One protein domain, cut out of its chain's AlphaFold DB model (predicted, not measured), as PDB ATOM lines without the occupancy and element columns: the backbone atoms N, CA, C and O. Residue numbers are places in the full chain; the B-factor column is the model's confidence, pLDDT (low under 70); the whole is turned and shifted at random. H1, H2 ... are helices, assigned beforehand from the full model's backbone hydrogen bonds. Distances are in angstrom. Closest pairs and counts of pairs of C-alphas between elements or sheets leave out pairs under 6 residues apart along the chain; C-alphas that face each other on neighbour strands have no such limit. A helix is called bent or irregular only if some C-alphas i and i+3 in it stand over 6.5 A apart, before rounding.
ATOM      1  N   LEU A   8     189.362 132.963 259.461       89.06
ATOM      2  CA  LEU A   8     189.384 132.981 260.921       89.06
ATOM      3  C   LEU A   8     188.947 131.649 261.566       89.06
ATOM      4  O   LEU A   8     189.535 131.211 262.552       89.06
ATOM      5  N   LYS A   9     187.946 130.968 260.994       87.19
ATOM      6  CA  LYS A   9     187.456 129.669 261.478       87.19
ATOM      7  C   LYS A   9     188.488 128.566 261.252       87.19
ATOM      8  O   LYS A   9     188.665 127.719 262.121       87.19
ATOM      9  N   VAL A  10     189.190 128.591 260.119       88.62
ATOM     10  CA  VAL A  10     190.254 127.618 259.813       88.62
ATOM     11  C   VAL A  10     191.419 127.772 260.790       88.62
ATOM     12  O   VAL A  10     191.879 126.778 261.348       88.62
ATOM     13  N   ILE A  11     191.833 129.011 261.064       90.12
ATOM     14  CA  ILE A  11     192.889 129.314 262.043       90.12
ATOM     15  C   ILE A  11     192.485 128.834 263.443       90.12
ATOM     16  O   ILE A  11     193.273 128.173 264.115       90.12
ATOM     17  N   GLY A  12     191.241 129.092 263.861       90.69
ATOM     18  CA  GLY A  12     190.724 128.617 265.146       90.69
ATOM     19  C   GLY A  12     190.747 127.091 265.270       90.69
ATOM     20  O   GLY A  12     191.231 126.563 266.268       90.69
ATOM     21  N   ILE A  13     190.300 126.372 264.236       89.00
ATOM     22  CA  ILE A  13     190.336 124.899 264.204       89.00
ATOM     23  C   ILE A  13     191.779 124.384 264.296       89.00
ATOM     24  O   ILE A  13     192.039 123.419 265.018       89.00
ATOM     25  N   LEU A  14     192.720 125.028 263.600       89.62
ATOM     26  CA  LEU A  14     194.132 124.653 263.641       89.62
ATOM     27  C   LEU A  14     194.727 124.860 265.043       89.62
ATOM     28  O   LEU A  14     195.376 123.955 265.564       89.62
ATOM     29  N   CYS A  15     194.449 126.003 265.678       92.06
ATOM     30  CA  CYS A  15     194.867 126.296 267.052       92.06
ATOM     31  C   CYS A  15     194.320 125.278 268.055       92.06
ATOM     32  O   CYS A  15     195.063 124.800 268.907       92.06
ATOM     33  N   VAL A  16     193.041 124.907 267.941       92.06
ATOM     34  CA  VAL A  16     192.442 123.893 268.821       92.06
ATOM     35  C   VAL A  16     193.119 122.540 268.617       92.06
ATOM     36  O   VAL A  16     193.488 121.898 269.596       92.06
ATOM     37  N   LYS A  17     193.354 122.117 267.367       91.31
ATOM     38  CA  LYS A  17     194.080 120.869 267.087       91.31
ATOM     39  C   LYS A  17     195.487 120.880 267.682       91.31
ATOM     40  O   LYS A  17     195.869 119.914 268.331       91.31
ATOM     41  N   LEU A  18     196.227 121.974 267.511       92.44
ATOM     42  CA  LEU A  18     197.558 122.146 268.096       92.44
ATOM     43  C   LEU A  18     197.531 122.049 269.623       92.44
ATOM     44  O   LEU A  18     198.343 121.329 270.195       92.44
ATOM     45  N   ALA A  19     196.584 122.725 270.276       93.38
ATOM     46  CA  ALA A  19     196.435 122.685 271.727       93.38
ATOM     47  C   ALA A  19     196.090 121.274 272.230       93.38
ATOM     48  O   ALA A  19     196.665 120.813 273.214       93.38
ATOM     49  N   VAL A  20     195.204 120.558 271.529       93.38
ATOM     50  CA  VAL A  20     194.865 119.163 271.846       93.38
ATOM     51  C   VAL A  20     196.093 118.262 271.708       93.38
ATOM     52  O   VAL A  20     196.374 117.477 272.611       93.38
ATOM     53  N   GLY A  21     196.861 118.395 270.626       92.62
ATOM     54  CA  GLY A  21     198.083 117.614 270.425       92.62
ATOM     55  C   GLY A  21     199.174 117.920 271.449       92.62
ATOM     56  O   GLY A  21     199.790 116.997 271.977       92.62
ATOM     57  N   ALA A  22     199.366 119.195 271.789       92.50
ATOM     58  CA  ALA A  22     200.285 119.612 272.845       92.50
ATOM     59  C   ALA A  22     199.864 119.046 274.209       92.50
ATOM     60  O   ALA A  22     200.713 118.563 274.952       92.50
ATOM     61  N   CYS A  23     198.563 119.039 274.514       93.44
ATOM     62  CA  CYS A  23     198.020 118.446 275.736       93.44
ATOM     63  C   CYS A  23     198.284 116.933 275.795       93.44
ATOM     64  O   CYS A  23     198.775 116.428 276.801       93.44
ATOM     65  N   PHE A  24     198.046 116.207 274.699       91.06
ATOM     66  CA  PHE A  24     198.355 114.779 274.621       91.06
ATOM     67  C   PHE A  24     199.846 114.483 274.806       91.06
ATOM     68  O   PHE A  24     200.201 113.568 275.548       91.06
ATOM     69  N   LEU A  25     200.719 115.248 274.143       89.94
ATOM     70  CA  LEU A  25     202.164 115.097 274.295       89.94
ATOM     71  C   LEU A  25     202.615 115.451 275.709       89.94
ATOM     72  O   LEU A  25     203.465 114.756 276.252       89.94
ATOM     73  N   PHE A  26     202.041 116.482 276.324       90.56
ATOM     74  CA  PHE A  26     202.319 116.853 277.708       90.56
ATOM     75  C   PHE A  26     201.948 115.734 278.685       90.56
ATOM     76  O   PHE A  26     202.745 115.390 279.558       90.56
ATOM     77  N   LEU A  27     200.768 115.130 278.511       89.62
ATOM     78  CA  LEU A  27     200.346 113.983 279.309       89.62
ATOM     79  C   LEU A  27     201.289 112.801 279.107       89.62
ATOM     80  O   LEU A  27     201.767 112.249 280.092       89.62
ATOM     81  N   LEU A  28     201.607 112.453 277.854       86.94
ATOM     82  CA  LEU A  28     202.536 111.364 277.561       86.94
ATOM     83  C   LEU A  28     203.878 111.588 278.260       86.94
ATOM     84  O   LEU A  28     204.299 110.719 279.009       86.94
ATOM     85  N   ASN A  29     204.466 112.776 278.103       88.56
ATOM     86  CA  ASN A  29     205.715 113.176 278.756       88.56
ATOM     87  C   ASN A  29     205.653 113.125 280.287       88.56
ATOM     88  O   ASN A  29     206.622 112.736 280.931       88.56
ATOM     89  N   SER A  30     204.521 113.512 280.876       86.12
ATOM     90  CA  SER A  30     204.334 113.459 282.330       86.12
ATOM     91  C   SER A  30     204.266 112.016 282.840       86.12
ATOM     92  O   SER A  30     204.776 111.728 283.918       86.12
ATOM     93  N   PHE A  31     203.668 111.099 282.070       84.00
ATOM     94  CA  PHE A  31     203.602 109.672 282.411       84.00
ATOM     95  C   PHE A  31     204.902 108.918 282.119       84.00
ATOM     96  O   PHE A  31     205.177 107.902 282.753       84.00
ATOM     97  N   SER A  32     205.704 109.391 281.168       74.44
ATOM     98  CA  SER A  32     206.937 108.734 280.739       74.44
ATOM     99  C   SER A  32     208.211 109.237 281.423       74.44
ATOM    100  O   SER A  32     209.299 108.806 281.040       74.44
ATOM    101  N   GLY A  33     208.095 110.090 282.448       67.38
ATOM    102  CA  GLY A  33     209.230 110.662 283.186       67.38
ATOM    103  C   GLY A  33     210.223 109.634 283.749       67.38
ATOM    104  O   GLY A  33     211.418 109.906 283.763       67.38
ATOM    105  N   ASP A  34     209.759 108.436 284.119       64.38
ATOM    106  CA  ASP A  34     210.613 107.326 284.581       64.38
ATOM    107  C   ASP A  34     211.214 106.484 283.438       64.38
ATOM    108  O   ASP A  34     212.223 105.809 283.620       64.38
ATOM    109  N   TYR A  35     210.622 106.527 282.241       65.75
ATOM    110  CA  TYR A  35     211.012 105.691 281.097       65.75
ATOM    111  C   TYR A  35     211.976 106.395 280.125       65.75
ATOM    112  O   TYR A  35     212.307 105.834 279.084       65.75
ATOM    113  N   GLY A  36     212.393 107.635 280.414       69.06
ATOM    114  CA  GLY A  36     213.279 108.428 279.546       69.06
ATOM    115  C   GLY A  36     212.639 108.890 278.227       69.06
ATOM    116  O   GLY A  36     213.299 109.515 277.398       69.06
ATOM    117  N   LEU A  37     211.347 108.619 278.023       74.69
ATOM    118  CA  LEU A  37     210.639 108.900 276.777       74.69
ATOM    119  C   LEU A  37     210.131 110.352 276.785       74.69
ATOM    120  O   LEU A  37     208.973 110.607 277.106       74.69
ATOM    121  N   HIS A  38     210.994 111.312 276.438       80.88
ATOM    122  CA  HIS A  38     210.621 112.729 276.360       80.88
ATOM    123  C   HIS A  38     210.399 113.160 274.903       80.88
ATOM    124  O   HIS A  38     211.351 113.383 274.155       80.88
ATOM    125  N   VAL A  39     209.147 113.310 274.467       83.50
ATOM    126  CA  VAL A  39     208.849 113.845 273.127       83.50
ATOM    127  C   VAL A  39     208.801 115.375 273.198       83.50
ATOM    128  O   VAL A  39     207.950 115.903 273.915       83.50
ATOM    129  N   PRO A  40     209.645 116.117 272.454       84.00
ATOM    130  CA  PRO A  40     209.653 117.576 272.512       84.00
ATOM    131  C   PRO A  40     208.288 118.143 272.103       84.00
ATOM    132  O   PRO A  40     207.769 117.823 271.032       84.00
ATOM    133  N   ILE A  41     207.715 119.007 272.943       89.56
ATOM    134  CA  ILE A  41     206.413 119.648 272.716       89.56
ATOM    135  C   ILE A  41     206.641 120.918 271.889       89.56
ATOM    136  O   ILE A  41     206.767 122.020 272.418       89.56
ATOM    137  N   ASN A  42     206.760 120.762 270.570       89.81
ATOM    138  CA  ASN A  42     206.932 121.863 269.628       89.81
ATOM    139  C   ASN A  42     205.720 121.959 268.687       89.81
ATOM    140  O   ASN A  42     204.810 121.128 268.728       89.81
ATOM    141  N   PHE A  43     205.689 122.989 267.841       87.94
ATOM    142  CA  PHE A  43     204.567 123.211 266.926       87.94
ATOM    143  C   PHE A  43     204.343 122.032 265.969       87.94
ATOM    144  O   PHE A  43     203.204 121.663 265.701       87.94
ATOM    145  N   VAL A  44     205.419 121.406 265.485       88.62
ATOM    146  CA  VAL A  44     205.353 120.297 264.527       88.62
ATOM    147  C   VAL A  44     204.833 119.028 265.202       88.62
ATOM    148  O   VAL A  44     203.879 118.427 264.716       88.62
ATOM    149  N   THR A  45     205.393 118.637 266.346       90.38
ATOM    150  CA  THR A  45     204.973 117.434 267.077       90.38
ATOM    151  C   THR A  45     203.549 117.573 267.600       90.38
ATOM    152  O   THR A  45     202.755 116.646 267.454       90.38
ATOM    153  N   SER A  46     203.181 118.750 268.110       92.12
ATOM    154  CA  SER A  46     201.818 119.046 268.570       92.12
ATOM    155  C   SER A  46     200.821 119.093 267.413       92.12
ATOM    156  O   SER A  46     199.680 118.668 267.573       92.12
ATOM    157  N   ALA A  47     201.232 119.547 266.224       92.31
ATOM    158  CA  ALA A  47     200.397 119.465 265.028       92.31
ATOM    159  C   ALA A  47     200.173 118.010 264.617       92.31
ATOM    160  O   ALA A  47     199.034 117.618 264.381       92.31
ATOM    161  N   VAL A  48     201.227 117.192 264.570       90.75
ATOM    162  CA  VAL A  48     201.122 115.770 264.208       90.75
ATOM    163  C   VAL A  48     200.251 115.020 265.220       90.75
ATOM    164  O   VAL A  48     199.301 114.344 264.826       90.75
ATOM    165  N   ALA A  49     200.490 115.214 266.519       92.88
ATOM    166  CA  ALA A  49     199.680 114.647 267.596       92.88
ATOM    167  C   ALA A  49     198.230 115.163 267.584       92.88
ATOM    168  O   ALA A  49     197.300 114.412 267.846       92.88
ATOM    169  N   GLY A  50     198.006 116.434 267.256       90.81
ATOM    170  CA  GLY A  50     196.679 117.051 267.239       90.81
ATOM    171  C   GLY A  50     195.852 116.735 265.994       90.81
ATOM    172  O   GLY A  50     194.624 116.650 266.045       90.81
ATOM    173  N   ILE A  51     196.511 116.561 264.850       90.81
ATOM    174  CA  ILE A  51     195.865 116.211 263.584       90.81
ATOM    175  C   ILE A  51     195.535 114.722 263.557       90.81
ATOM    176  O   ILE A  51     194.420 114.381 263.158       90.81
ATOM    177  N   LEU A  52     196.482 113.881 263.982       88.38
ATOM    178  CA  LEU A  52     196.389 112.422 263.942       88.38
ATOM    179  C   LEU A  52     195.838 111.820 265.253       88.38
ATOM    180  O   LEU A  52     195.460 110.650 265.286       88.38
ATOM    181  N   GLY A  53     195.763 112.610 266.326       86.75
ATOM    182  CA  GLY A  53     195.232 112.206 267.628       86.75
ATOM    183  C   GLY A  53     196.133 111.206 268.354       86.75
ATOM    184  O   GLY A  53     197.359 111.236 268.238       86.75
ATOM    185  N   VAL A  54     195.506 110.265 269.068       86.19
ATOM    186  CA  VAL A  54     196.188 109.182 269.803       86.19
ATOM    187  C   VAL A  54     197.158 108.398 268.917       86.19
ATOM    188  O   VAL A  54     198.249 108.065 269.368       86.19
ATOM    189  N   ALA A  55     196.810 108.149 267.650       86.62
ATOM    190  CA  ALA A  55     197.690 107.438 266.724       86.62
ATOM    191  C   ALA A  55     198.996 108.207 266.442       86.62
ATOM    192  O   ALA A  55     200.054 107.593 266.343       86.62
ATOM    193  N   GLY A  56     198.943 109.543 266.361       88.56
ATOM    194  CA  GLY A  56     200.134 110.388 266.188       88.56
ATOM    195  C   GLY A  56     200.988 110.484 267.445       88.56
ATOM    196  O   GLY A  56     202.209 110.528 267.372       88.56
ATOM    197  N   VAL A  57     200.346 110.481 268.608       88.44
ATOM    198  CA  VAL A  57     201.036 110.461 269.902       88.44
ATOM    199  C   VAL A  57     201.769 109.130 270.085       88.44
ATOM    200  O   VAL A  57     202.943 109.120 270.447       88.44
ATOM    201  N   ALA A  58     201.108 108.015 269.759       87.69
ATOM    202  CA  ALA A  58     201.695 106.682 269.812       87.69
ATOM    203  C   ALA A  58     202.855 106.518 268.819       87.69
ATOM    204  O   ALA A  58     203.896 105.987 269.192       87.69
ATOM    205  N   SER A  59     202.723 107.005 267.579       87.12
ATOM    206  CA  SER A  59     203.812 106.918 266.601       87.12
ATOM    207  C   SER A  59     205.035 107.734 267.022       87.12
ATOM    208  O   SER A  59     206.148 107.220 266.943       87.12
ATOM    209  N   LEU A  60     204.853 108.955 267.542       86.44
ATOM    210  CA  LEU A  60     205.957 109.762 268.077       86.44
ATOM    211  C   LEU A  60     206.621 109.095 269.285       86.44
ATOM    212  O   LEU A  60     207.846 109.117 269.387       86.44
ATOM    213  N   ALA A  61     205.833 108.477 270.167       83.69
ATOM    214  CA  ALA A  61     206.364 107.740 271.306       83.69
ATOM    215  C   ALA A  61     207.204 106.531 270.864       83.69
ATOM    216  O   ALA A  61     208.302 106.328 271.372       83.69
ATOM    217  N   ILE A  62     206.725 105.770 269.874       84.75
ATOM    218  CA  ILE A  62     207.452 104.631 269.297       84.75
ATOM    219  C   ILE A  62     208.743 105.100 268.619       84.75
ATOM    220  O   ILE A  62     209.781 104.479 268.812       84.75
ATOM    221  N   ILE A  63     208.708 106.200 267.861       84.56
ATOM    222  CA  ILE A  63     209.907 106.750 267.210       84.56
ATOM    223  C   ILE A  63     210.949 107.158 268.256       84.56
ATOM    224  O   ILE A  63     212.121 106.819 268.112       84.56
ATOM    225  N   GLN A  64     210.536 107.841 269.325       80.75
ATOM    226  CA  GLN A  64     211.464 108.197 270.398       80.75
ATOM    227  C   GLN A  64     212.059 106.952 271.068       80.75
ATOM    228  O   GLN A  64     213.259 106.890 271.285       80.75
ATOM    229  N   LEU A  65     211.237 105.943 271.350       79.50
ATOM    230  CA  LEU A  65     211.657 104.784 272.138       79.50
ATOM    231  C   LEU A  65     212.481 103.758 271.339       79.50
ATOM    232  O   LEU A  65     213.313 103.072 271.921       79.50
ATOM    233  N   TRP A  66     212.257 103.642 270.024       78.50
ATOM    234  CA  TRP A  66     212.878 102.609 269.180       78.50
ATOM    235  C   TRP A  66     213.885 103.125 268.149       78.50
ATOM    236  O   TRP A  66     214.709 102.344 267.683       78.50
ATOM    237  N   ILE A  67     213.791 104.392 267.729       75.00
ATOM    238  CA  ILE A  67     214.648 104.952 266.666       75.00
ATOM    239  C   ILE A  67     215.671 105.939 267.226       75.00
ATOM    240  O   ILE A  67     216.808 105.947 266.761       75.00
ATOM    241  N   ILE A  68     215.263 106.794 268.164       72.06
ATOM    242  CA  ILE A  68     216.138 107.813 268.770       72.06
ATOM    243  C   ILE A  68     216.753 107.331 270.094       72.06
ATOM    244  O   ILE A  68     217.791 107.869 270.477       72.06
ATOM    245  N   GLY A  69     216.109 106.358 270.753       59.03
ATOM    246  CA  GLY A  69     216.497 105.783 272.046       59.03
ATOM    247  C   GLY A  69     217.968 105.418 272.177       59.03
ATOM    248  O   GLY A  69     218.553 104.914 271.193       59.03
TER     249      GLY A  69
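Overview. This is residues 8 to 69 of the 69 residues of an uncharacterized protein of Bacillus sp. PK3_68 (UniProt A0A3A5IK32). One long helix, H1, makes most of the length of this domain; the short helix H2 crosses it near its middle, and H3 sets out from that crossing and opens away from the second half of H1 like one side of a V. The first residues of H1, 8 to 13, stick out at one end, while at the other end the long link of residues 32 to 42 folds back from H1 to H2. The printed part has 62 residues with three named helices, in the order H1, H2, H3, and no named strand; the class is all helix. The whole is compact, with a radius of gyration of the C-alphas of 11.9 A, and spans 40 by 19 by 16 A.

Along the chain. H1 holds residues 8 to 31 and is 34.7 A long from first to last C-alpha; it begins at C-alpha 8, at (189.384, 132.981, 260.921), and ends at C-alpha 31, at (203.602, 109.672, 282.411). H2, residues 43 to 52, is 13.9 A long. H3, residues 54 to 68, is 20.0 A long and ends at C-alpha 68, at (216.138, 107.813, 268.770). H3 is neither bent nor irregular, but only just: C-alphas 65 and 68 are 6.4 A apart.

Arrangement. H1 touches H2 with its residues 17 to 25 alone, and the closest C-alphas, those of Gly 21 and Gly 50, are 3.5 A apart. Their lines are about perpendicular, at 84 degrees, and their centres are 7.0 A apart. H3 touches H2 with its residues 55 to 60 alone, and the closest C-alphas, those of Ala 49 and Gly 56, are 4.5 A apart. H2 and H3 stand at a steep tilt of 51 degrees, opposite ways. H1 touches H3 between residues 21 to 28 of H1 and 54 to 57 of H3 alone, with the C-alphas of Leu 25 and Val 57 closest at 6.5 A. These two stand at a steep tilt of 51 degrees, the same way. The helix packing is mostly crossed, with 0 of the 3 touching pairs at a shallow tilt. In H1 and H2 every O i to N i+4 pair is within hydrogen-bond range; in H3 it is 10 of 11.

Size, cuts and confidence. The two C-alphas farthest apart, those of Leu 8 and Asp 34, are 40.8 A apart. Residues 8 to 13, which belong to H1, stand free. The printed part has no cut and ends at Gly 69, the chain's last residue. The link from H1 to H2 is long, with 11 residues, and the link from H2 to H3 is tight, with 1 residue. The mean pLDDT of the printed part is 85.6; residues 33 to 36 and residue 69 are under 70.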